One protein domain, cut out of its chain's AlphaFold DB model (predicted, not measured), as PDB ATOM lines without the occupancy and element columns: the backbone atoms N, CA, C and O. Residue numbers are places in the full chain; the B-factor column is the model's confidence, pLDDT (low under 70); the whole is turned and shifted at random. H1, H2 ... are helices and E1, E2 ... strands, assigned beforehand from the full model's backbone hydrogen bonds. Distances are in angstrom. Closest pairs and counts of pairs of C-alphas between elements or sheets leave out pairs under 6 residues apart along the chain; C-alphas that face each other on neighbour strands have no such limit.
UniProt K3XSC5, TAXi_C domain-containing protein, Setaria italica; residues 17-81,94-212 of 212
ATOM      1  N   PHE A  17       5.497  25.504 -16.750       91.56
ATOM      2  CA  PHE A  17       6.642  26.310 -16.335       91.56
ATOM      3  C   PHE A  17       7.139  27.189 -17.483       91.56
ATOM      4  O   PHE A  17       7.009  26.844 -18.658       91.56
ATOM      5  N   ALA A  18       7.730  28.325 -17.135       92.94
ATOM      6  CA  ALA A  18       8.379  29.230 -18.066       92.94
ATOM      7  C   ALA A  18       9.890  29.248 -17.821       92.94
ATOM      8  O   ALA A  18      10.347  29.148 -16.684       92.94
ATOM      9  N   MET A  19      10.679  29.412 -18.874       93.69
ATOM     10  CA  MET A  19      12.113  29.654 -18.771       93.69
ATOM     11  C   MET A  19      12.548  30.729 -19.754       93.69
ATOM     12  O   MET A  19      11.981  30.867 -20.835       93.69
ATOM     13  N   CYS A  20      13.578  31.471 -19.377       94.56
ATOM     14  CA  CYS A  20      14.214  32.456 -20.231       94.56
ATOM     15  C   CYS A  20      15.715  32.383 -19.969       94.56
ATOM     16  O   CYS A  20      16.214  32.901 -18.965       94.56
ATOM     17  N   LEU A  21      16.431  31.665 -20.833       95.12
ATOM     18  CA  LEU A  21      17.849  31.413 -20.617       95.12
ATOM     19  C   LEU A  21      18.697  32.649 -20.944       95.12
ATOM     20  O   LEU A  21      18.402  33.364 -21.901       95.12
ATOM     21  N   PRO A  22      19.782  32.880 -20.194       92.88
ATOM     22  CA  PRO A  22      20.253  32.076 -19.058       92.88
ATOM     23  C   PRO A  22      19.710  32.559 -17.695       92.88
ATOM     24  O   PRO A  22      20.216  32.138 -16.661       92.88
ATOM     25  N   ALA A  23      18.735  33.473 -17.668       92.88
ATOM     26  CA  ALA A  23      18.420  34.255 -16.475       92.88
ATOM     27  C   ALA A  23      17.529  33.534 -15.451       92.88
ATOM     28  O   ALA A  23      17.820  33.594 -14.259       92.88
ATOM     29  N   PHE A  24      16.439  32.885 -15.875       91.06
ATOM     30  CA  PHE A  24      15.486  32.305 -14.921       91.06
ATOM     31  C   PHE A  24      14.687  31.119 -15.467       91.06
ATOM     32  O   PHE A  24      14.526  30.931 -16.676       91.06
ATOM     33  N   ALA A  25      14.117  30.368 -14.524       90.38
ATOM     34  CA  ALA A  25      12.997  29.462 -14.726       90.38
ATOM     35  C   ALA A  25      11.971  29.696 -13.606       90.38
ATOM     36  O   ALA A  25      12.346  29.850 -12.445       90.38
ATOM     37  N   ALA A  26      10.692  29.735 -13.961       88.19
ATOM     38  CA  ALA A  26       9.572  29.932 -13.052       88.19
ATOM     39  C   ALA A  26       8.566  28.791 -13.237       88.19
ATOM     40  O   ALA A  26       8.279  28.388 -14.365       88.19
ATOM     41  N   PHE A  27       8.039  28.260 -12.136       87.94
ATOM     42  CA  PHE A  27       7.124  27.118 -12.145       87.94
ATOM     43  C   PHE A  27       5.714  27.552 -11.761       87.94
ATOM     44  O   PHE A  27       5.542  28.398 -10.887       87.94
ATOM     45  N   GLY A  28       4.714  26.920 -12.373       85.00
ATOM     46  CA  GLY A  28       3.309  27.252 -12.178       85.00
ATOM     47  C   GLY A  28       2.787  28.262 -13.197       85.00
ATOM     48  O   GLY A  28       3.373  28.474 -14.260       85.00
ATOM     49  N   ASP A  29       1.649  28.866 -12.866       81.62
ATOM     50  CA  ASP A  29       0.899  29.757 -13.757       81.62
ATOM     51  C   ASP A  29       1.302  31.234 -13.639       81.62
ATOM     52  O   ASP A  29       0.630  32.090 -14.214       81.62
ATOM     53  N   THR A  30       2.375  31.559 -12.905       78.31
ATOM     54  CA  THR A  30       2.791  32.953 -12.715       78.31
ATOM     55  C   THR A  30       3.113  33.599 -14.069       78.31
ATOM     56  O   THR A  30       4.014  33.126 -14.774       78.31
ATOM     57  N   PRO A  31       2.416  34.685 -14.454       82.81
ATOM     58  CA  PRO A  31       2.730  35.403 -15.679       82.81
ATOM     59  C   PRO A  31       4.136  35.997 -15.615       82.81
ATOM     60  O   PRO A  31       4.553  36.552 -14.597       82.81
ATOM     61  N   VAL A  32       4.866  35.919 -16.725       87.31
ATOM     62  CA  VAL A  32       6.211  36.494 -16.820       87.31
ATOM     63  C   VAL A  32       6.121  37.920 -17.343       87.31
ATOM     64  O   VAL A  32       5.635  38.162 -18.451       87.31
ATOM     65  N   TYR A  33       6.663  38.849 -16.557       86.38
ATOM     66  CA  TYR A  33       6.794  40.251 -16.924       86.38
ATOM     67  C   TYR A  33       8.251  40.592 -17.227       86.38
ATOM     68  O   TYR A  33       9.125  40.387 -16.380       86.38
ATOM     69  N   LEU A  34       8.507  41.160 -18.405       86.62
ATOM     70  CA  LEU A  34       9.834  41.637 -18.797       86.62
ATOM     71  C   LEU A  34       9.793  43.148 -19.026       86.62
ATOM     72  O   LEU A  34       8.861  43.678 -19.635       86.62
ATOM     73  N   GLY A  35      10.798  43.848 -18.502       82.06
ATOM     74  CA  GLY A  35      10.966  45.283 -18.704       82.06
ATOM     75  C   GLY A  35      11.448  45.595 -20.113       82.06
ATOM     76  O   GLY A  35      12.419  45.010 -20.583       82.06
ATOM     77  N   THR A  36      10.799  46.540 -20.778       75.88
ATOM     78  CA  THR A  36      11.192  47.043 -22.101       75.88
ATOM     79  C   THR A  36      11.646  48.495 -21.981       75.88
ATOM     80  O   THR A  36      11.096  49.247 -21.170       75.88
ATOM     81  N   GLU A  37      12.600  48.926 -22.811       69.19
ATOM     82  CA  GLU A  37      13.087  50.320 -22.800       69.19
ATOM     83  C   GLU A  37      11.986  51.360 -23.097       69.19
ATOM     84  O   GLU A  37      12.118  52.520 -22.720       69.19
ATOM     85  N   SER A  38      10.895  50.965 -23.766       64.25
ATOM     86  CA  SER A  38       9.876  51.893 -24.288       64.25
ATOM     87  C   SER A  38       8.478  51.771 -23.672       64.25
ATOM     88  O   SER A  38       7.686  52.700 -23.816       64.25
ATOM     89  N   ARG A  39       8.134  50.654 -23.012       63.88
ATOM     90  CA  ARG A  39       6.762  50.384 -22.523       63.88
ATOM     91  C   ARG A  39       6.681  49.954 -21.054       63.88
ATOM     92  O   ARG A  39       5.601  49.597 -20.594       63.88
ATOM     93  N   GLY A  40       7.785  49.983 -20.306       75.06
ATOM     94  CA  GLY A  40       7.815  49.462 -18.935       75.06
ATOM     95  C   GLY A  40       7.711  47.931 -18.900       75.06
ATOM     96  O   GLY A  40       8.218  47.264 -19.805       75.06
ATOM     97  N   LEU A  41       7.087  47.371 -17.853       70.88
ATOM     98  CA  LEU A  41       6.866  45.924 -17.710       70.88
ATOM     99  C   LEU A  41       5.729  45.453 -18.627       70.88
ATOM    100  O   LEU A  41       4.590  45.888 -18.475       70.88
ATOM    101  N   VAL A  42       6.030  44.524 -19.531       78.31
ATOM    102  CA  VAL A  42       5.054  43.886 -20.426       78.31
ATOM    103  C   VAL A  42       4.844  42.438 -19.991       78.31
ATOM    104  O   VAL A  42       5.805  41.753 -19.651       78.31
ATOM    105  N   GLU A  43       3.593  41.978 -19.992       80.44
ATOM    106  CA  GLU A  43       3.229  40.576 -19.765       80.44
ATOM    107  C   GLU A  43       3.460  39.783 -21.063       80.44
ATOM    108  O   GLU A  43       2.813  40.026 -22.085       80.44
ATOM    109  N   TYR A  44       4.439  38.878 -21.057       80.06
ATOM    110  CA  TYR A  44       4.864  38.179 -22.273       80.06
ATOM    111  C   TYR A  44       4.143  36.843 -22.483       80.06
ATOM    112  O   TYR A  44       3.950  36.420 -23.621       80.06
ATOM    113  N   THR A  45       3.717  36.160 -21.421       77.06
ATOM    114  CA  THR A  45       3.134  34.814 -21.551       77.06
ATOM    115  C   THR A  45       1.771  34.808 -22.245       77.06
ATOM    116  O   THR A  45       1.434  33.814 -22.895       77.06
ATOM    117  N   GLY A  46       1.021  35.910 -22.181       76.12
ATOM    118  CA  GLY A  46      -0.239  36.105 -22.897       76.12
ATOM    119  C   GLY A  46      -0.095  36.565 -24.351       76.12
ATOM    120  O   GLY A  46      -1.073  36.513 -25.094       76.12
ATOM    121  N   SER A  47       1.096  36.993 -24.786       78.31
ATOM    122  CA  SER A  47       1.313  37.587 -26.118       78.31
ATOM    123  C   SER A  47       2.161  36.735 -27.068       78.31
ATOM    124  O   SER A  47       2.236  37.041 -28.260       78.31
ATOM    125  N   ILE A  48       2.768  35.650 -26.580       88.38
ATOM    126  CA  ILE A  48       3.573  34.744 -27.408       88.38
ATOM    127  C   ILE A  48       2.722  33.711 -28.167       88.38
ATOM    128  O   ILE A  48       1.683  33.262 -27.675       88.38
ATOM    129  N   PRO A  49       3.157  33.293 -29.370       86.69
ATOM    130  CA  PRO A  49       2.564  32.164 -30.074       86.69
ATOM    131  C   PRO A  49       2.808  30.850 -29.323       86.69
ATOM    132  O   PRO A  49       3.834  30.668 -28.670       86.69
ATOM    133  N   TYR A  50       1.871  29.912 -29.478       89.12
ATOM    134  CA  TYR A  50       1.956  28.556 -28.938       89.12
ATOM    135  C   TYR A  50       1.889  27.528 -30.071       89.12
ATOM    136  O   TYR A  50       1.110  27.689 -31.016       89.12
ATOM    137  N   ALA A  51       2.686  26.468 -29.958       88.75
ATOM    138  CA  ALA A  51       2.686  25.303 -30.835       88.75
ATOM    139  C   ALA A  51       2.376  24.026 -30.037       88.75
ATOM    140  O   ALA A  51       2.855  23.894 -28.911       88.75
ATOM    141  N   PRO A  52       1.626  23.063 -30.597       86.44
ATOM    142  CA  PRO A  52       1.470  21.743 -29.993       86.44
ATOM    143  C   PRO A  52       2.811  21.017 -29.805       86.44
ATOM    144  O   PRO A  52       3.630  20.940 -30.721       86.44
ATOM    145  N   LEU A  53       3.007  20.446 -28.618       79.81
ATOM    146  CA  LEU A  53       4.014  19.432 -28.327       79.81
ATOM    147  C   LEU A  53       3.415  18.071 -28.674       79.81
ATOM    148  O   LEU A  53       2.376  17.694 -28.131       79.81
ATOM    149  N   LEU A  54       4.063  17.313 -29.552       67.25
ATOM    150  CA  LEU A  54       3.604  15.961 -29.844       67.25
ATOM    151  C   LEU A  54       4.080  15.021 -28.746       67.25
ATOM    152  O   LEU A  54       5.206  15.132 -28.275       67.25
ATOM    153  N   ALA A  55       3.226  14.094 -28.325       60.53
ATOM    154  CA  ALA A  55       3.646  12.989 -27.476       60.53
ATOM    155  C   ALA A  55       4.258  11.905 -28.364       60.53
ATOM    156  O   ALA A  55       3.618  11.476 -29.321       60.53
ATOM    157  N   ASN A  56       5.472  11.448 -28.047       56.38
ATOM    158  CA  ASN A  56       6.027  10.261 -28.686       56.38
ATOM    159  C   ASN A  56       5.237   9.025 -28.194       56.38
ATOM    160  O   ASN A  56       5.310   8.706 -27.002       56.38
ATOM    161  N   PRO A  57       4.506   8.298 -29.065       50.66
ATOM    162  CA  PRO A  57       3.671   7.168 -28.649       50.66
ATOM    163  C   PRO A  57       4.469   6.000 -28.052       50.66
ATOM    164  O   PRO A  57       3.922   5.195 -27.302       50.66
ATOM    165  N   ARG A  58       5.764   5.893 -28.381       57.12
ATOM    166  CA  ARG A  58       6.672   4.839 -27.899       57.12
ATOM    167  C   ARG A  58       7.424   5.229 -26.628       57.12
ATOM    168  O   ARG A  58       7.893   4.352 -25.910       57.12
ATOM    169  N   ASN A  59       7.548   6.525 -26.348       58.03
ATOM    170  CA  ASN A  59       8.144   7.037 -25.118       58.03
ATOM    171  C   ASN A  59       7.347   8.252 -24.614       58.03
ATOM    172  O   ASN A  59       7.683   9.384 -24.969       58.03
ATOM    173  N   PRO A  60       6.337   8.043 -23.750       53.66
ATOM    174  CA  PRO A  60       5.439   9.104 -23.284       53.66
ATOM    175  C   PRO A  60       6.146  10.271 -22.573       53.66
ATOM    176  O   PRO A  60       5.581  11.358 -22.456       53.66
ATOM    177  N   GLY A  61       7.375  10.056 -22.084       56.53
ATOM    178  CA  GLY A  61       8.200  11.087 -21.451       56.53
ATOM    179  C   GLY A  61       8.892  12.036 -22.436       56.53
ATOM    180  O   GLY A  61       9.349  13.100 -22.026       56.53
ATOM    181  N   GLN A  62       8.964  11.690 -23.726       56.56
ATOM    182  CA  GLN A  62       9.525  12.551 -24.766       56.56
ATOM    183  C   GLN A  62       8.409  13.282 -25.507       56.56
ATOM    184  O   GLN A  62       7.502  12.665 -26.069       56.56
ATOM    185  N   ARG A  63       8.506  14.614 -25.531       60.28
ATOM    186  CA  ARG A  63       7.550  15.479 -26.225       60.28
ATOM    187  C   ARG A  63       8.221  16.316 -27.314       60.28
ATOM    188  O   ARG A  63       8.564  17.471 -27.063       60.28
ATOM    189  N   PRO A  64       8.496  15.730 -28.489       60.81
ATOM    190  CA  PRO A  64       9.154  16.442 -29.572       60.81
ATOM    191  C   PRO A  64       8.260  17.524 -30.184       60.81
ATOM    192  O   PRO A  64       7.034  17.414 -30.251       60.81
ATOM    193  N   LEU A  65       8.913  18.564 -30.692       58.53
ATOM    194  CA  LEU A  65       8.324  19.451 -31.684       58.53
ATOM    195  C   LEU A  65       8.425  18.778 -33.052       58.53
ATOM    196  O   LEU A  65       9.433  18.138 -33.344       58.53
ATOM    197  N   HIS A  66       7.410  18.954 -33.896       62.25
ATOM    198  CA  HIS A  66       7.437  18.480 -35.279       62.25
ATOM    199  C   HIS A  66       7.600  19.669 -36.226       62.25
ATOM    200  O   HIS A  66       6.634  20.400 -36.486       62.25
ATOM    201  N   PRO A  67       8.809  19.897 -36.756       60.09
ATOM    202  CA  PRO A  67       8.979  20.774 -37.898       60.09
ATOM    203  C   PRO A  67       8.209  20.203 -39.093       60.09
ATOM    204  O   PRO A  67       8.120  18.982 -39.260       60.09
ATOM    205  N   ARG A  68       7.651  21.054 -39.958       55.78
ATOM    206  CA  ARG A  68       7.020  20.561 -41.192       55.78
ATOM    207  C   ARG A  68       8.048  19.816 -42.054       55.78
ATOM    208  O   ARG A  68       9.097  20.348 -42.421       55.78
ATOM    209  N   GLN A  69       7.704  18.579 -42.408       46.94
ATOM    210  CA  GLN A  69       8.594  17.551 -42.965       46.94
ATOM    211  C   GLN A  69       9.295  17.933 -44.286       46.94
ATOM    212  O   GLN A  69      10.354  17.394 -44.614       46.94
ATOM    213  N   GLY A  70       8.749  18.902 -45.028       44.34
ATOM    214  CA  GLY A  70       9.348  19.420 -46.262       44.34
ATOM    215  C   GLY A  70      10.610  20.268 -46.053       44.34
ATOM    216  O   GLY A  70      11.470  20.283 -46.930       44.34
ATOM    217  N   HIS A  71      10.766  20.926 -44.897       49.12
ATOM    218  CA  HIS A  71      11.817  21.932 -44.693       49.12
ATOM    219  C   HIS A  71      13.101  21.384 -44.062       49.12
ATOM    220  O   HIS A  71      14.179  21.832 -44.433       49.12
ATOM    221  N   LEU A  72      13.045  20.378 -43.180       46.81
ATOM    222  CA  LEU A  72      14.261  19.788 -42.590       46.81
ATOM    223  C   LEU A  72      15.140  19.090 -43.635       46.81
ATOM    224  O   LEU A  72      16.362  19.212 -43.600       46.81
ATOM    225  N   ARG A  73      14.524  18.406 -44.611       38.91
ATOM    226  CA  ARG A  73      15.249  17.824 -45.753       38.91
ATOM    227  C   ARG A  73      15.907  18.897 -46.614       38.91
ATOM    228  O   ARG A  73      16.970  18.642 -47.168       38.91
ATOM    229  N   GLU A  74      15.304  20.081 -46.701       36.09
ATOM    230  CA  GLU A  74      15.847  21.216 -47.439       36.09
ATOM    231  C   GLU A  74      16.912  21.980 -46.644       36.09
ATOM    232  O   GLU A  74      17.913  22.361 -47.227       36.09
ATOM    233  N   LEU A  75      16.785  22.123 -45.323       41.88
ATOM    234  CA  LEU A  75      17.832  22.649 -44.437       41.88
ATOM    235  C   LEU A  75      19.067  21.732 -44.428       41.88
ATOM    236  O   LEU A  75      20.195  22.214 -44.486       41.88
ATOM    237  N   ALA A  76      18.859  20.410 -44.441       39.12
ATOM    238  CA  ALA A  76      19.931  19.418 -44.530       39.12
ATOM    239  C   ALA A  76      20.566  19.342 -45.935       39.12
ATOM    240  O   ALA A  76      21.780  19.203 -46.056       39.12
ATOM    241  N   ARG A  77      19.778  19.454 -47.019       34.97
ATOM    242  CA  ARG A  77      20.296  19.465 -48.408       34.97
ATOM    243  C   ARG A  77      20.866  20.813 -48.835       34.97
ATOM    244  O   ARG A  77      21.762  20.879 -49.677       34.97
ATOM    245  N   ARG A  78      20.348  21.897 -48.270       37.75
ATOM    246  CA  ARG A  78      20.782  23.272 -48.474       37.75
ATOM    247  C   ARG A  78      21.274  23.825 -47.142       37.75
ATOM    248  O   ARG A  78      20.587  24.613 -46.499       37.75
ATOM    249  N   GLY A  79      22.563  23.648 -46.869       35.06
ATOM    250  CA  GLY A  79      23.354  24.648 -46.130       35.06
ATOM    251  C   GLY A  79      23.428  26.010 -46.862       35.06
ATOM    252  O   GLY A  79      24.489  26.616 -46.955       35.06
ATOM    253  N   ARG A  80      22.324  26.435 -47.495       37.78
ATOM    254  CA  ARG A  80      22.116  27.577 -48.399       37.78
ATOM    255  C   ARG A  80      20.668  28.108 -48.318       37.78
ATOM    256  O   ARG A  80      20.204  28.745 -49.256       37.78
ATOM    257  N   GLY A  81      19.936  27.785 -47.249       32.75
ATOM    258  CA  GLY A  81      18.516  28.116 -47.073       32.75
ATOM    259  C   GLY A  81      18.224  29.330 -46.194       32.75
ATOM    260  O   GLY A  81      17.073  29.557 -45.850       32.75
ATOM    261  N   LYS A  94      35.211  35.687 -44.083       92.56
ATOM    262  CA  LYS A  94      35.950  34.580 -44.693       92.56
ATOM    263  C   LYS A  94      35.752  33.315 -43.886       92.56
ATOM    264  O   LYS A  94      35.794  33.347 -42.659       92.56
ATOM    265  N   ARG A  95      35.589  32.187 -44.577       93.25
ATOM    266  CA  ARG A  95      35.628  30.872 -43.935       93.25
ATOM    267  C   ARG A  95      37.041  30.616 -43.406       93.25
ATOM    268  O   ARG A  95      38.013  30.857 -44.120       93.25
ATOM    269  N   VAL A  96      37.139  30.117 -42.181       95.62
ATOM    270  CA  VAL A  96      38.398  29.725 -41.529       95.62
ATOM    271  C   VAL A  96      38.392  28.224 -41.227       95.62
ATOM    272  O   VAL A  96      37.348  27.581 -41.401       95.62
ATOM    273  N   PRO A  97      39.532  27.629 -40.821       96.69
ATOM    274  CA  PRO A  97      39.547  26.251 -40.352       96.69
ATOM    275  C   PRO A  97      38.476  26.000 -39.285       96.69
ATOM    276  O   PRO A  97      38.203  26.850 -38.439       96.69
ATOM    277  N   ALA A  98      37.846  24.832 -39.366       95.25
ATOM    278  CA  ALA A  98      36.811  24.423 -38.432       95.25
ATOM    279  C   ALA A  98      37.394  24.241 -37.020       95.25
ATOM    280  O   ALA A  98      38.444  23.618 -36.857       95.25
ATOM    281  N   VAL A  99      36.681  24.743 -36.012       96.50
ATOM    282  CA  VAL A  99      37.013  24.557 -34.597       96.50
ATOM    283  C   VAL A  99      36.070  23.504 -34.039       96.50
ATOM    284  O   VAL A  99      34.862  23.720 -33.993       96.50
ATOM    285  N   LYS A 100      36.594  22.339 -33.644       94.12
ATOM    286  CA  LYS A 100      35.755  21.244 -33.136       94.12
ATOM    287  C   LYS A 100      34.943  21.705 -31.909       94.12
ATOM    288  O   LYS A 100      35.494  22.404 -31.066       94.12
ATOM    289  N   PRO A 101      33.670  21.286 -31.771       93.06
ATOM    290  CA  PRO A 101      32.937  20.340 -32.623       93.06
ATOM    291  C   PRO A 101      32.275  20.970 -33.866       93.06
ATOM    292  O   PRO A 101      31.602  20.268 -34.616       93.06
ATOM    293  N   PHE A 102      32.446  22.271 -34.099       94.06
ATOM    294  CA  PHE A 102      31.792  23.001 -35.181       94.06
ATOM    295  C   PHE A 102      32.457  22.741 -36.537       94.06
ATOM    296  O   PHE A 102      33.675  22.618 -36.640       94.06
ATOM    297  N   GLN A 103      31.654  22.685 -37.602       91.75
ATOM    298  CA  GLN A 103      32.130  22.397 -38.968       91.75
ATOM    299  C   GLN A 103      32.261  23.654 -39.849       91.75
ATOM    300  O   GLN A 103      32.965  23.658 -40.869       91.75
ATOM    301  N   LEU A 104      31.562  24.729 -39.476       92.50
ATOM    302  CA  LEU A 104      31.508  25.985 -40.219       92.50
ATOM    303  C   LEU A 104      31.919  27.127 -39.299       92.50
ATOM    304  O   LEU A 104      31.166  27.497 -38.405       92.50
ATOM    305  N   CYS A 105      33.103  27.678 -39.548       95.00
ATOM    306  CA  CYS A 105      33.655  28.801 -38.806       95.00
ATOM    307  C   CYS A 105      34.111  29.896 -39.763       95.00
ATOM    308  O   CYS A 105      34.554  29.629 -40.887       95.00
ATOM    309  N   TYR A 106      33.996  31.133 -39.303       94.06
ATOM    310  CA  TYR A 106      34.232  32.331 -40.086       94.06
ATOM    311  C   TYR A 106      34.961  33.386 -39.260       94.06
ATOM    312  O   TYR A 106      34.848  33.416 -38.036       94.06
ATOM    313  N   ASN A 107      35.665  34.278 -39.950       93.56
ATOM    314  CA  ASN A 107      36.253  35.482 -39.378       93.56
ATOM    315  C   ASN A 107      36.079  36.684 -40.291       93.56
ATOM    316  O   ASN A 107      35.810  36.539 -41.482       93.56
ATOM    317  N   GLY A 108      36.294  37.865 -39.719       90.19
ATOM    318  CA  GLY A 108      36.263  39.136 -40.426       90.19
ATOM    319  C   GLY A 108      35.099  40.022 -40.000       90.19
ATOM    320  O   GLY A 108      34.488  39.810 -38.952       90.19
ATOM    321  N   ALA A 109      34.831  41.053 -40.797       89.06
ATOM    322  CA  ALA A 109      33.842  42.066 -40.456       89.06
ATOM    323  C   ALA A 109      32.442  41.597 -40.863       89.06
ATOM    324  O   ALA A 109      32.048  41.682 -42.026       89.06
ATOM    325  N   PHE A 110      31.690  41.089 -39.889       88.38
ATOM    326  CA  PHE A 110      30.292  40.743 -40.097       88.38
ATOM    327  C   PHE A 110      29.440  42.005 -40.266       88.38
ATOM    328  O   PHE A 110      29.620  42.971 -39.519       88.38
ATOM    329  N   PRO A 111      28.481  42.007 -41.206       86.62
ATOM    330  CA  PRO A 111      27.506  43.081 -41.278       86.62
ATOM    331  C   PRO A 111      26.662  43.093 -39.998       86.62
ATOM    332  O   PRO A 111      26.373  42.040 -39.425       86.62
ATOM    333  N   LEU A 112      26.261  44.284 -39.555       86.00
ATOM    334  CA  LEU A 112      25.481  44.472 -38.334       86.00
ATOM    335  C   LEU A 112      24.133  45.130 -38.636       86.00
ATOM    336  O   LEU A 112      24.040  46.089 -39.411       86.00
ATOM    337  N   LEU A 113      23.093  44.638 -37.971       82.69
ATOM    338  CA  LEU A 113      21.831  45.340 -37.799       82.69
ATOM    339  C   LEU A 113      22.037  46.510 -36.835       82.69
ATOM    340  O   LEU A 113      22.839  46.447 -35.908       82.69
ATOM    341  N   LYS A 114      21.307  47.606 -37.064       78.62
ATOM    342  CA  LYS A 114      21.407  48.807 -36.220       78.62
ATOM    343  C   LYS A 114      20.519  48.733 -34.978       78.62
ATOM    344  O   LYS A 114      20.837  49.374 -33.983       78.62
ATOM    345  N   ARG A 115      19.376  48.039 -35.061       75.31
ATOM    346  CA  ARG A 115      18.363  47.943 -33.996       75.31
ATOM    347  C   ARG A 115      17.611  46.603 -34.088       75.31
ATOM    348  O   ARG A 115      16.830  46.449 -35.028       75.31
ATOM    349  N   PRO A 116      17.820  45.667 -33.147       78.19
ATOM    350  CA  PRO A 116      18.902  45.655 -32.158       78.19
ATOM    351  C   PRO A 116      20.273  45.564 -32.842       78.19
ATOM    352  O   PRO A 116      20.362  45.213 -34.022       78.19
ATOM    353  N   ILE A 117      21.341  45.893 -32.112       81.50
ATOM    354  CA  ILE A 117      22.697  45.598 -32.585       81.50
ATOM    355  C   ILE A 117      22.871  44.078 -32.545       81.50
ATOM    356  O   ILE A 117      22.912  43.474 -31.478       81.50
ATOM    357  N   SER A 118      22.927  43.461 -33.719       82.25
ATOM    358  CA  SER A 118      23.145  42.024 -33.904       82.25
ATOM    359  C   SER A 118      23.757  41.789 -35.285       82.25
ATOM    360  O   SER A 118      23.818  42.709 -36.104       82.25
ATOM    361  N   TYR A 119      24.227  40.577 -35.557       85.75
ATOM    362  CA  TYR A 119      24.751  40.214 -36.869       85.75
ATOM    363  C   TYR A 119      23.628  40.198 -37.921       85.75
ATOM    364  O   TYR A 119      22.574  39.614 -37.705       85.75
ATOM    365  N   ASP A 120      23.854  40.841 -39.068       84.19
ATOM    366  CA  ASP A 120      22.957  40.842 -40.236       84.19
ATOM    367  C   ASP A 120      23.340  39.698 -41.183       84.19
ATOM    368  O   ASP A 120      23.754  39.904 -42.330       84.19
ATOM    369  N   VAL A 121      23.296  38.471 -40.666       80.38
ATOM    370  CA  VAL A 121      23.560  37.267 -41.457       80.38
ATOM    371  C   VAL A 121      22.290  36.420 -41.561       80.38
ATOM    372  O   VAL A 121      21.279  36.748 -40.937       80.38
ATOM    373  N   PRO A 122      22.253  35.387 -42.421       82.19
ATOM    374  CA  PRO A 122      21.017  34.657 -42.623       82.19
ATOM    375  C   PRO A 122      20.517  34.009 -41.326       82.19
ATOM    376  O   PRO A 122      21.305  33.536 -40.509       82.19
ATOM    377  N   ARG A 123      19.195  34.003 -41.169       82.88
ATOM    378  CA  ARG A 123      18.466  33.413 -40.040       82.88
ATOM    379  C   ARG A 123      17.799  32.105 -40.457       82.88
ATOM    380  O   ARG A 123      17.617  31.867 -41.655       82.88
ATOM    381  N   ILE A 124      17.392  31.302 -39.482       85.44
ATOM    382  CA  ILE A 124      16.712  30.023 -39.714       85.44
ATOM    383  C   ILE A 124      15.291  30.123 -39.175       85.44
ATOM    384  O   ILE A 124      15.093  30.447 -38.011       85.44
ATOM    385  N   ASP A 125      14.301  29.826 -40.009       86.25
ATOM    386  CA  ASP A 125      12.900  29.807 -39.598       86.25
ATOM    387  C   ASP A 125      12.448  28.361 -39.351       86.25
ATOM    388  O   ASP A 125      12.433  27.530 -40.261       86.25
ATOM    389  N   LEU A 126      12.086  28.050 -38.104       85.81
ATOM    390  CA  LEU A 126      11.519  26.760 -37.717       85.81
ATOM    391  C   LEU A 126       9.995  26.824 -37.844       85.81
ATOM    392  O   LEU A 126       9.298  27.453 -37.043       85.81
ATOM    393  N   GLU A 127       9.473  26.156 -38.867       83.12
ATOM    394  CA  GLU A 127       8.037  26.023 -39.108       83.12
ATOM    395  C   GLU A 127       7.469  24.871 -38.273       83.12
ATOM    396  O   GLU A 127       7.525  23.702 -38.667       83.12
ATOM    397  N   LEU A 128       6.919  25.200 -37.107       81.75
ATOM    398  CA  LEU A 128       6.337  24.216 -36.198       81.75
ATOM    399  C   LEU A 128       4.902  23.878 -36.623       81.75
ATOM    400  O   LEU A 128       4.073  24.764 -36.854       81.75
ATOM    401  N   ALA A 129       4.592  22.586 -36.742       80.06
ATOM    402  CA  ALA A 129       3.246  22.136 -37.081       80.06
ATOM    403  C   ALA A 129       2.218  22.673 -36.066       80.06
ATOM    404  O   ALA A 129       2.416  22.584 -34.859       80.06
ATOM    405  N   GLY A 130       1.121  23.259 -36.556       81.69
ATOM    406  CA  GLY A 130       0.071  23.844 -35.712       81.69
ATOM    407  C   GLY A 130       0.397  25.209 -35.090       81.69
ATOM    408  O   GLY A 130      -0.492  25.816 -34.496       81.69
ATOM    409  N   ALA A 131       1.619  25.730 -35.248       83.81
ATOM    410  CA  ALA A 131       1.957  27.079 -34.808       83.81
ATOM    411  C   ALA A 131       1.360  28.142 -35.740       83.81
ATOM    412  O   ALA A 131       1.282  27.958 -36.955       83.81
ATOM    413  N   ARG A 132       0.979  29.292 -35.169       84.81
ATOM    414  CA  ARG A 132       0.502  30.458 -35.937       84.81
ATOM    415  C   ARG A 132       1.630  31.265 -36.587       84.81
ATOM    416  O   ARG A 132       1.363  32.073 -37.470       84.81
ATOM    417  N   SER A 133       2.867  31.066 -36.146       84.62
ATOM    418  CA  SER A 133       4.052  31.778 -36.621       84.62
ATOM    419  C   SER A 133       5.290  30.895 -36.511       84.62
ATOM    420  O   SER A 133       5.323  29.961 -35.709       84.62
ATOM    421  N   ASN A 134       6.318  31.225 -37.287       84.56
ATOM    422  CA  ASN A 134       7.605  30.537 -37.235       84.56
ATOM    423  C   ASN A 134       8.358  30.899 -35.952       84.56
ATOM    424  O   ASN A 134       8.268  32.032 -35.473       84.56
ATOM    425  N   TRP A 135       9.145  29.954 -35.435       87.56
ATOM    426  CA  TRP A 135      10.203  30.280 -34.485       87.56
ATOM    427  C   TRP A 135      11.470  30.606 -35.270       87.56
ATOM    428  O   TRP A 135      12.136  29.724 -35.809       87.56
ATOM    429  N   THR A 136      11.797  31.891 -35.347       86.88
ATOM    430  CA  THR A 136      13.015  32.366 -36.005       86.88
ATOM    431  C   THR A 136      14.217  32.263 -35.068       86.88
ATOM    432  O   THR A 136      14.266  32.927 -34.033       86.88
ATOM    433  N   VAL A 137      15.206  31.468 -35.460       88.00
ATOM    434  CA  VAL A 137      16.531  31.393 -34.847       88.00
ATOM    435  C   VAL A 137      17.403  32.481 -35.465       88.00
ATOM    436  O   VAL A 137      17.716  32.457 -36.660       88.00
ATOM    437  N   PHE A 138      17.752  33.463 -34.640       87.12
ATOM    438  CA  PHE A 138      18.632  34.568 -35.006       87.12
ATOM    439  C   PHE A 138      20.093  34.243 -34.709       87.12
ATOM    440  O   PHE A 138      20.415  33.261 -34.048       87.12
ATOM    441  N   ASN A 139      20.987  35.127 -35.134       86.62
ATOM    442  CA  ASN A 139      22.424  34.885 -35.066       86.62
ATOM    443  C   ASN A 139      22.982  34.810 -33.646       86.62
ATOM    444  O   ASN A 139      23.948  34.099 -33.390       86.62
ATOM    445  N   ASN A 140      22.311  35.457 -32.693       87.50
ATOM    446  CA  ASN A 140      22.613  35.313 -31.272       87.50
ATOM    447  C   ASN A 140      22.295  33.896 -30.740       87.50
ATOM    448  O   ASN A 140      22.800  33.526 -29.682       87.50
ATOM    449  N   ASN A 141      21.487  33.112 -31.465       90.56
ATOM    450  CA  ASN A 141      20.991  31.787 -31.089       90.56
ATOM    451  C   ASN A 141      21.637  30.623 -31.858       90.56
ATOM    452  O   ASN A 141      21.467  29.471 -31.449       90.56
ATOM    453  N   ASP A 142      22.367  30.886 -32.944       89.94
ATOM    454  CA  ASP A 142      23.051  29.851 -33.731       89.94
ATOM    455  C   ASP A 142      24.534  30.129 -34.002       89.94
ATOM    456  O   ASP A 142      25.228  29.210 -34.428       89.94
ATOM    457  N   LEU A 143      25.060  31.327 -33.720       91.38
ATOM    458  CA  LEU A 143      26.495  31.598 -33.788       91.38
ATOM    459  C   LEU A 143      27.145  31.535 -32.405       91.38
ATOM    460  O   LEU A 143      26.617  32.028 -31.406       91.38
ATOM    461  N   VAL A 144      28.338  30.951 -32.366       93.62
ATOM    462  CA  VAL A 144      29.158  30.785 -31.166       93.62
ATOM    463  C   VAL A 144      30.550  31.329 -31.451       93.62
ATOM    464  O   VAL A 144      31.157  30.983 -32.462       93.62
ATOM    465  N   GLN A 145      31.065  32.173 -30.562       93.31
ATOM    466  CA  GLN A 145      32.451  32.623 -30.633       93.31
ATOM    467  C   GLN A 145      33.354  31.609 -29.922       93.31
ATOM    468  O   GLN A 145      33.163  31.346 -28.736       93.31
ATOM    469  N   VAL A 146      34.325  31.039 -30.633       94.50
ATOM    470  CA  VAL A 146      35.273  30.050 -30.098       94.50
ATOM    471  C   VAL A 146      36.633  30.226 -30.766       94.50
ATOM    472  O   VAL A 146      36.707  30.396 -31.980       94.50
ATOM    473  N   ASP A 147      37.704  30.242 -29.972       93.62
ATOM    474  CA  ASP A 147      39.096  30.378 -30.435       93.62
ATOM    475  C   ASP A 147      39.319  31.517 -31.447       93.62
ATOM    476  O   ASP A 147      40.049  31.395 -32.430       93.62
ATOM    477  N   GLY A 148      38.649  32.652 -31.218       91.25
ATOM    478  CA  GLY A 148      38.749  33.827 -32.083       91.25
ATOM    479  C   GLY A 148      38.062  33.679 -33.443       91.25
ATOM    480  O   GLY A 148      38.336  34.486 -34.325       91.25
ATOM    481  N   ALA A 149      37.191  32.681 -33.619       95.38
ATOM    482  CA  ALA A 149      36.332  32.488 -34.781       95.38
ATOM    483  C   ALA A 149      34.844  32.520 -34.398       95.38
ATOM    484  O   ALA A 149      34.459  32.140 -33.294       95.38
ATOM    485  N   MET A 150      33.993  32.948 -35.332       94.62
ATOM    486  CA  MET A 150      32.536  32.825 -35.230       94.62
ATOM    487  C   MET A 150      32.088  31.546 -35.938       94.62
ATOM    488  O   MET A 150      32.226  31.427 -37.157       94.62
ATOM    489  N   CYS A 151      31.546  30.590 -35.195       94.81
ATOM    490  CA  CYS A 151      31.164  29.271 -35.689       94.81
ATOM    491  C   CYS A 151      29.651  29.041 -35.631       94.81
ATOM    492  O   CYS A 151      28.976  29.524 -34.727       94.81
ATOM    493  N   VAL A 152      29.121  28.274 -36.585       92.94
ATOM    494  CA  VAL A 152      27.714  27.850 -36.609       92.94
ATOM    495  C   VAL A 152      27.523  26.697 -35.623       92.94
ATOM    496  O   VAL A 152      28.124  25.635 -35.773       92.94
ATOM    497  N   GLY A 153      26.657  26.903 -34.634       91.62
ATOM    498  CA  GLY A 153      26.332  25.999 -33.532       91.62
ATOM    499  C   GLY A 153      25.342  24.885 -33.872       91.62
ATOM    500  O   GLY A 153      24.731  24.318 -32.971       91.62
ATOM    501  N   ILE A 154      25.171  24.569 -35.156       89.69
ATOM    502  CA  ILE A 154      24.345  23.452 -35.618       89.69
ATOM    503  C   ILE A 154      25.271  22.278 -35.867       89.69
ATOM    504  O   ILE A 154      26.179  22.351 -36.695       89.69
ATOM    505  N   LEU A 155      25.039  21.202 -35.125       87.25
ATOM    506  CA  LEU A 155      25.879  20.019 -35.143       87.25
ATOM    507  C   LEU A 155      25.111  18.856 -35.759       87.25
ATOM    508  O   LEU A 155      23.912  18.693 -35.526       87.25
ATOM    509  N   GLU A 156      25.817  18.036 -36.530       82.38
ATOM    510  CA  GLU A 156      25.270  16.766 -36.983       82.38
ATOM    511  C   GLU A 156      25.028  15.855 -35.783       82.38
ATOM    512  O   GLU A 156      25.850  15.736 -34.870       82.38
ATOM    513  N   MET A 157      23.867  15.211 -35.788       77.75
ATOM    514  CA  MET A 157      23.510  14.266 -34.750       77.75
ATOM    515  C   MET A 157      24.366  12.998 -34.866       77.75
ATOM    516  O   MET A 157      24.523  12.439 -35.950       77.75
ATOM    517  N   GLY A 158      24.922  12.545 -33.741       72.88
ATOM    518  CA  GLY A 158      25.773  11.356 -33.702       72.88
ATOM    519  C   GLY A 158      25.008  10.037 -33.914       72.88
ATOM    520  O   GLY A 158      23.778  10.018 -33.890       72.88
ATOM    521  N   PRO A 159      25.720   8.898 -34.033       64.44
ATOM    522  CA  PRO A 159      25.133   7.581 -34.334       64.44
ATOM    523  C   PRO A 159      24.098   7.062 -33.319       64.44
ATOM    524  O   PRO A 159      23.359   6.135 -33.625       64.44
ATOM    525  N   GLY A 160      24.055   7.635 -32.112       62.50
ATOM    526  CA  GLY A 160      23.088   7.307 -31.057       62.50
ATOM    527  C   GLY A 160      21.916   8.284 -30.958       62.50
ATOM    528  O   GLY A 160      21.206   8.290 -29.954       62.50
ATOM    529  N   ALA A 161      21.744   9.166 -31.942       64.88
ATOM    530  CA  ALA A 161      20.648  10.113 -31.925       64.88
ATOM    531  C   ALA A 161      19.307   9.403 -32.088       64.88
ATOM    532  O   ALA A 161      19.162   8.503 -32.909       64.88
ATOM    533  N   MET A 162      18.333   9.815 -31.279       60.75
ATOM    534  CA  MET A 162      17.036   9.160 -31.180       60.75
ATOM    535  C   MET A 162      16.113   9.683 -32.288       60.75
ATOM    536  O   MET A 162      15.655  10.824 -32.184       60.75
ATOM    537  N   PRO A 163      15.817   8.904 -33.347       59.88
ATOM    538  CA  PRO A 163      14.747   9.266 -34.261       59.88
ATOM    539  C   PRO A 163      13.417   9.251 -33.502       59.88
ATOM    540  O   PRO A 163      13.133   8.334 -32.728       59.88
ATOM    541  N   VAL A 164      12.585  10.261 -33.741       60.81
ATOM    542  CA  VAL A 164      11.194  10.265 -33.278       60.81
ATOM    543  C   VAL A 164      10.390   9.560 -34.357       60.81
ATOM    544  O   VAL A 164      10.383  10.007 -35.497       60.81
ATOM    545  N   ASP A 165       9.791   8.416 -34.030       62.50
ATOM    546  CA  ASP A 165       8.950   7.635 -34.951       62.50
ATOM    547  C   ASP A 165       9.612   7.258 -36.295       62.50
ATOM    548  O   ASP A 165       8.943   7.009 -37.293       62.50
ATOM    549  N   GLY A 166      10.946   7.146 -36.318       59.66
ATOM    550  CA  GLY A 166      11.707   6.846 -37.538       59.66
ATOM    551  C   GLY A 166      11.965   8.063 -38.434       59.66
ATOM    552  O   GLY A 166      12.558   7.916 -39.503       59.66
ATOM    553  N   GLU A 167      11.570   9.259 -37.997       60.44
ATOM    554  CA  GLU A 167      11.829  10.519 -38.684       60.44
ATOM    555  C   GLU A 167      13.095  11.223 -38.181       60.44
ATOM    556  O   GLU A 167      13.581  10.997 -37.067       60.44
ATOM    557  N   LEU A 168      13.631  12.109 -39.030       59.19
ATOM    558  CA  LEU A 168      14.723  13.014 -38.673       59.19
ATOM    559  C   LEU A 168      14.269  13.921 -37.525       59.19
ATOM    560  O   LEU A 168      13.449  14.815 -37.722       59.19
ATOM    561  N   ALA A 169      14.832  13.704 -36.342       68.81
ATOM    562  CA  ALA A 169      14.647  14.584 -35.201       68.81
ATOM    563  C   ALA A 169      15.684  15.719 -35.222       68.81
ATOM    564  O   ALA A 169      16.807  15.551 -35.694       68.81
ATOM    565  N   MET A 170      15.312  16.878 -34.687       77.19
ATOM    566  CA  MET A 170      16.233  17.965 -34.358       77.19
ATOM    567  C   MET A 170      16.171  18.182 -32.851       77.19
ATOM    568  O   MET A 170      15.085  18.205 -32.271       77.19
ATOM    569  N   VAL A 171      17.327  18.370 -32.221       80.44
ATOM    570  CA  VAL A 171      17.402  18.766 -30.814       80.44
ATOM    571  C   VAL A 171      17.622  20.272 -30.749       80.44
ATOM    572  O   VAL A 171      18.612  20.779 -31.271       80.44
ATOM    573  N   ILE A 172      16.706  20.983 -30.093       85.94
ATOM    574  CA  ILE A 172      16.886  22.402 -29.775       85.94
ATOM    575  C   ILE A 172      17.788  22.487 -28.540       85.94
ATOM    576  O   ILE A 172      17.409  22.061 -27.450       85.94
ATOM    577  N   GLY A 173      19.007  22.994 -28.728       88.62
ATOM    578  CA  GLY A 173      19.991  23.151 -27.657       88.62
ATOM    579  C   GLY A 173      19.822  24.449 -26.863       88.62
ATOM    580  O   GLY A 173      19.106  25.362 -27.273       88.62
ATOM    581  N   GLY A 174      20.546  24.561 -25.744       91.50
ATOM    582  CA  GLY A 174      20.518  25.741 -24.867       91.50
ATOM    583  C   GLY A 174      20.798  27.053 -25.598       91.50
ATOM    584  O   GLY A 174      20.051  28.009 -25.425       91.50
ATOM    585  N   LYS A 175      21.788  27.061 -26.499       92.25
ATOM    586  CA  LYS A 175      22.153  28.245 -27.287       92.25
ATOM    587  C   LYS A 175      20.985  28.793 -28.116       92.25
ATOM    588  O   LYS A 175      20.784  30.002 -28.192       92.25
ATOM    589  N   THR A 176      20.173  27.898 -28.678       91.88
ATOM    590  CA  THR A 176      18.984  28.269 -29.450       91.88
ATOM    591  C   THR A 176      17.874  28.847 -28.568       91.88
ATOM    592  O   THR A 176      17.111  29.693 -29.018       91.88
ATOM    593  N   MET A 177      17.804  28.418 -27.305       94.25
ATOM    594  CA  MET A 177      16.818  28.873 -26.319       94.25
ATOM    595  C   MET A 177      17.222  30.171 -25.600       94.25
ATOM    596  O   MET A 177      16.389  30.781 -24.931       94.25
ATOM    597  N   GLU A 178      18.481  30.603 -25.708       94.31
ATOM    598  CA  GLU A 178      18.962  31.836 -25.077       94.31
ATOM    599  C   GLU A 178      18.166  33.059 -25.533       94.31
ATOM    600  O   GLU A 178      17.829  33.209 -26.705       94.31
ATOM    601  N   ASN A 179      17.880  33.954 -24.594       93.94
ATOM    602  CA  ASN A 179      17.173  35.208 -24.812       93.94
ATOM    603  C   ASN A 179      15.821  35.074 -25.548       93.94
ATOM    604  O   ASN A 179      15.372  36.002 -26.223       93.94
ATOM    605  N   ASN A 180      15.176  33.914 -25.401       93.56
ATOM    606  CA  ASN A 180      13.801  33.647 -25.801       93.56
ATOM    607  C   ASN A 180      13.015  33.224 -24.550       93.56
ATOM    608  O   ASN A 180      13.491  32.408 -23.758       93.56
ATOM    609  N   LEU A 181      11.804  33.753 -24.375       94.38
ATOM    610  CA  LEU A 181      10.877  33.255 -23.366       94.38
ATOM    611  C   LEU A 181      10.195  31.996 -23.898       94.38
ATOM    612  O   LEU A 181       9.499  32.046 -24.915       94.38
ATOM    613  N   LEU A 182      10.356  30.892 -23.179       94.69
ATOM    614  CA  LEU A 182       9.727  29.612 -23.476       94.69
ATOM    615  C   LEU A 182       8.748  29.253 -22.370       94.69
ATOM    616  O   LEU A 182       9.085  29.340 -21.193       94.69
ATOM    617  N   VAL A 183       7.548  28.828 -22.747       93.94
ATOM    618  CA  VAL A 183       6.491  28.435 -21.815       93.94
ATOM    619  C   VAL A 183       6.045  27.025 -22.146       93.94
ATOM    620  O   VAL A 183       5.374  26.788 -23.146       93.94
ATOM    621  N   PHE A 184       6.409  26.082 -21.296       92.56
ATOM    622  CA  PHE A 184       6.007  24.693 -21.416       92.56
ATOM    623  C   PHE A 184       4.713  24.510 -20.637       92.56
ATOM    624  O   PHE A 184       4.684  24.732 -19.433       92.56
ATOM    625  N   ASP A 185       3.646  24.106 -21.319       91.50
ATOM    626  CA  ASP A 185       2.380  23.713 -20.705       91.50
ATOM    627  C   ASP A 185       2.133  22.247 -21.067       91.50
ATOM    628  O   ASP A 185       1.610  21.910 -22.130       91.50
ATOM    629  N   LEU A 186       2.616  21.350 -20.210       89.31
ATOM    630  CA  LEU A 186       2.565  19.903 -20.409       89.31
ATOM    631  C   LEU A 186       1.153  19.344 -20.224       89.31
ATOM    632  O   LEU A 186       0.853  18.279 -20.772       89.31
ATOM    633  N   GLU A 187       0.292  20.047 -19.491       87.81
ATOM    634  CA  GLU A 187      -1.116  19.678 -19.319       87.81
ATOM    635  C   GLU A 187      -1.876  19.886 -20.626       87.81
ATOM    636  O   GLU A 187      -2.581  18.988 -21.083       87.81
ATOM    637  N   LYS A 188      -1.654  21.027 -21.290       89.00
ATOM    638  CA  LYS A 188      -2.218  21.307 -22.619       89.00
ATOM    639  C   LYS A 188      -1.403  20.708 -23.762       89.00
ATOM    640  O   LYS A 188      -1.863  20.713 -24.899       89.00
ATOM    641  N   GLY A 189      -0.198  20.218 -23.477       89.38
ATOM    642  CA  GLY A 189       0.726  19.711 -24.484       89.38
ATOM    643  C   GLY A 189       1.106  20.786 -25.496       89.38
ATOM    644  O   GLY A 189       1.039  20.535 -26.693       89.38
ATOM    645  N   VAL A 190       1.479  21.981 -25.040       90.81
ATOM    646  CA  VAL A 190       1.907  23.085 -25.912       90.81
ATOM    647  C   VAL A 190       3.203  23.730 -25.426       90.81
ATOM    648  O   VAL A 190       3.516  23.733 -24.237       90.81
ATOM    649  N   LEU A 191       3.936  24.307 -26.374       92.44
ATOM    650  CA  LEU A 191       5.086  25.170 -26.156       92.44
ATOM    651  C   LEU A 191       4.762  26.576 -26.653       92.44
ATOM    652  O   LEU A 191       4.539  26.777 -27.846       92.44
ATOM    653  N   GLY A 192       4.765  27.540 -25.741       93.00
ATOM    654  CA  GLY A 192       4.852  28.956 -26.059       93.00
ATOM    655  C   GLY A 192       6.301  29.350 -26.311       93.00
ATOM    656  O   GLY A 192       7.185  28.929 -25.566       93.00
ATOM    657  N   PHE A 193       6.554  30.155 -27.336       92.69
ATOM    658  CA  PHE A 193       7.894  30.659 -27.636       92.69
ATOM    659  C   PHE A 193       7.822  32.113 -28.090       92.69
ATOM    660  O   PHE A 193       7.000  32.480 -28.926       92.69
ATOM    661  N   SER A 194       8.687  32.961 -27.544       91.00
ATOM    662  CA  SER A 194       8.910  34.289 -28.106       91.00
ATOM    663  C   SER A 194       9.825  34.217 -29.336       91.00
ATOM    664  O   SER A 194      10.399  33.180 -29.659       91.00
ATOM    665  N   MET A 195       9.983  35.351 -30.018       85.75
ATOM    666  CA  MET A 195      11.183  35.606 -30.823       85.75
ATOM    667  C   MET A 195      12.327  36.077 -29.912       85.75
ATOM    668  O   MET A 195      12.096  36.340 -28.725       85.75
ATOM    669  N   LEU A 196      13.528  36.253 -30.478       89.06
ATOM    670  CA  LEU A 196      14.664  36.843 -29.768       89.06
ATOM    671  C   LEU A 196      14.257  38.194 -29.158       89.06
ATOM    672  O   LEU A 196      13.862  39.122 -29.872       89.06
ATOM    673  N   LEU A 197      14.352  38.290 -27.833       91.12
ATOM    674  CA  LEU A 197      13.843  39.418 -27.050       91.12
ATOM    675  C   LEU A 197      14.536  40.751 -27.375       91.12
ATOM    676  O   LEU A 197      13.917  41.808 -27.244       91.12
ATOM    677  N   ASP A 198      15.758  40.703 -27.911       88.19
ATOM    678  CA  ASP A 198      16.509  41.882 -28.361       88.19
ATOM    679  C   ASP A 198      15.716  42.725 -29.378       88.19
ATOM    680  O   ASP A 198      15.777  43.956 -29.367       88.19
ATOM    681  N   PHE A 199      14.902  42.089 -30.231       84.50
ATOM    682  CA  PHE A 199      14.057  42.790 -31.209       84.50
ATOM    683  C   PHE A 199      12.890  43.552 -30.581       84.50
ATOM    684  O   PHE A 199      12.263  44.379 -31.243       84.50
ATOM    685  N   GLN A 200      12.616  43.300 -29.305       83.12
ATOM    686  CA  GLN A 200      11.632  44.019 -28.508       83.12
ATOM    687  C   GLN A 200      12.284  44.960 -27.488       83.12
ATOM    688  O   GLN A 200      11.587  45.502 -26.631       83.12
ATOM    689  N   LEU A 201      13.603  45.182 -27.595       85.44
ATOM    690  CA  LEU A 201      14.380  46.020 -26.677       85.44
ATOM    691  C   LEU A 201      14.208  45.567 -25.215       85.44
ATOM    692  O   LEU A 201      13.957  46.368 -24.311       85.44
ATOM    693  N   THR A 202      14.283  44.251 -25.010       88.19
ATOM    694  CA  THR A 202      14.260  43.592 -23.702       88.19
ATOM    695  C   THR A 202      15.194  42.383 -23.712       88.19
ATOM    696  O   THR A 202      15.756  42.023 -24.744       88.19
ATOM    697  N   SER A 203      15.372  41.750 -22.559       90.50
ATOM    698  CA  SER A 203      16.150  40.524 -22.428       90.50
ATOM    699  C   SER A 203      15.610  39.654 -21.297       90.50
ATOM    700  O   SER A 203      14.842  40.121 -20.453       90.50
ATOM    701  N   CYS A 204      16.070  38.407 -21.211       92.19
ATOM    702  CA  CYS A 204      15.758  37.551 -20.065       92.19
ATOM    703  C   CYS A 204      16.209  38.148 -18.719       92.19
ATOM    704  O   CYS A 204      15.618  37.839 -17.690       92.19
ATOM    705  N   TYR A 205      17.211  39.031 -18.711       89.75
ATOM    706  CA  TYR A 205      17.669  39.726 -17.502       89.75
ATOM    707  C   TYR A 205      16.783  40.908 -17.102       89.75
ATOM    708  O   TYR A 205      16.905  41.425 -15.995       89.75
ATOM    709  N   SER A 206      15.870  41.332 -17.976       84.50
ATOM    710  CA  SER A 206      14.934  42.427 -17.717       84.50
ATOM    711  C   SER A 206      13.727  41.994 -16.872       84.50
ATOM    712  O   SER A 206      12.805  42.786 -16.665       84.50
ATOM    713  N   SER A 207      13.701  40.746 -16.395       71.06
ATOM    714  CA  SER A 207      12.692  40.255 -15.458       71.06
ATOM    715  C   SER A 207      12.880  40.864 -14.073       71.06
ATOM    716  O   SER A 207      14.001  40.938 -13.569       71.06
ATOM    717  N   ASN A 208      11.782  41.197 -13.402       64.62
ATOM    718  CA  ASN A 208      11.825  41.488 -11.975       64.62
ATOM    719  C   ASN A 208      11.512  40.213 -11.179       64.62
ATOM    720  O   ASN A 208      10.347  39.897 -10.945       64.62
ATOM    721  N   LEU A 209      12.559  39.500 -10.751       55.38
ATOM    722  CA  LEU A 209      12.451  38.256  -9.974       55.38
ATOM    723  C   LEU A 209      11.687  38.417  -8.648       55.38
ATOM    724  O   LEU A 209      11.195  37.429  -8.121       55.38
ATOM    725  N   SER A 210      11.533  39.639  -8.118       50.97
ATOM    726  CA  SER A 210      10.741  39.880  -6.898       50.97
ATOM    727  C   SER A 210       9.222  39.746  -7.086       50.97
ATOM    728  O   SER A 210       8.475  39.887  -6.121       50.97
ATOM    729  N   ARG A 211       8.756  39.499  -8.319       48.28
ATOM    730  CA  ARG A 211       7.336  39.326  -8.672       48.28
ATOM    731  C   ARG A 211       7.017  37.971  -9.326       48.28
ATOM    732  O   ARG A 211       5.924  37.834  -9.872       48.28
ATOM    733  N   LEU A 212       7.961  37.024  -9.313       48.31
ATOM    734  CA  LEU A 212       7.770  35.648  -9.792       48.31
ATOM    735  C   LEU A 212       7.306  34.714  -8.667       48.31
ATOM    736  O   LEU A 212       7.729  34.940  -7.511       48.31
TER     737      LEU A 212
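What this domain is: This is residues 17 to 81 and 94 to 212 of the 212 residues of the protein "TAXi_C domain-containing protein" of Setaria italica (UniProt K3XSC5). Two antiparallel sheets stand at opposite ends of the body, five strands ordered E2 - E1 - E14 - E15 - E5 and four ordered E6 - E7 - E13 - E12, with the hairpin E10 and E11 and short helices H2 and H3 between them. Hairpins E3 and E4, near H4, and E8 and E9 lie toward one border, and H1 toward another. The printed part has 184 residues, under half in named elements, in the order E1 to E5, H1, E6 to E11, H2, E12, E13, H3, E14, E15, H4; the class is mixed, helices and strands. It is compact, radius of gyration of the C-alphas 17.5 A, spanning 47 by 45 by 26 A.

How they stand to each other: E1, residues 17 to 20, and E2, residues 24 to 27, form a hairpin, with N 18 and O 26 at 2.8 A, within hydrogen-bond range, as are the other N and O pairs named here. E3 and E4, residues 33 to 36 and 40 to 43, form another, N 34 to O 42 3.0 A. E5, residues 50 to 52, is an edge strand beside E15, residues 190 to 193, N 51 to O 191 2.8 A. Hairpin E6 and E7, residues 94 to 96 and 105 to 108, has N 94 to O 107 at 2.8 A. Hairpin E8 and E9, residues 112 to 114 and 117 to 119, has N 113 to O 118 at 2.8 A. In hairpin E10 and E11, residues 124 to 126 and 135 to 137, N 126 and O 135 are 2.8 A apart. H1, residues 69 to 77, is near E10. H2, residues 139 to 142, touches H3, residues 174 to 177, closest C-alphas Asn 141 and Thr 176, 4.4 A. In hairpin E12 and E13, residues 143 to 146 and 149 to 152, N 144 and O 151 are 2.8 A apart, and E13 is the antiparallel neighbour of E7, N 106 to O 150 2.8 A. E14, residues 181 to 185, is the antiparallel neighbour of E1, N 19 to O 182 2.8 A. H4, residues 197 to 200, has Gln 200 closest to Thr 36 of E3, C-alphas 7.1 A apart. H1 has 3 of 5 O i to N i+4 pairs within range; H2, H3 and H4 are too short for one.

Where its parts are: E1 begins at C-alpha 17 (6.642, 26.310, -16.335). E14 spans 13.1 A, H1 13.0 A. H4 ends at C-alpha 200 (11.632, 44.019, -28.508).

The domain as a whole: C-alphas 39 and 159, the farthest apart, are 48.1 A apart. Residues 82 to 93 are not printed; C-alphas 81 and 94 are 18.7 A apart. Links E5 to H1 and E13 to H3 are long. pLDDT is under 70 at residues 37 to 39, 54 to 81, 159 to 169 and 208 to 212.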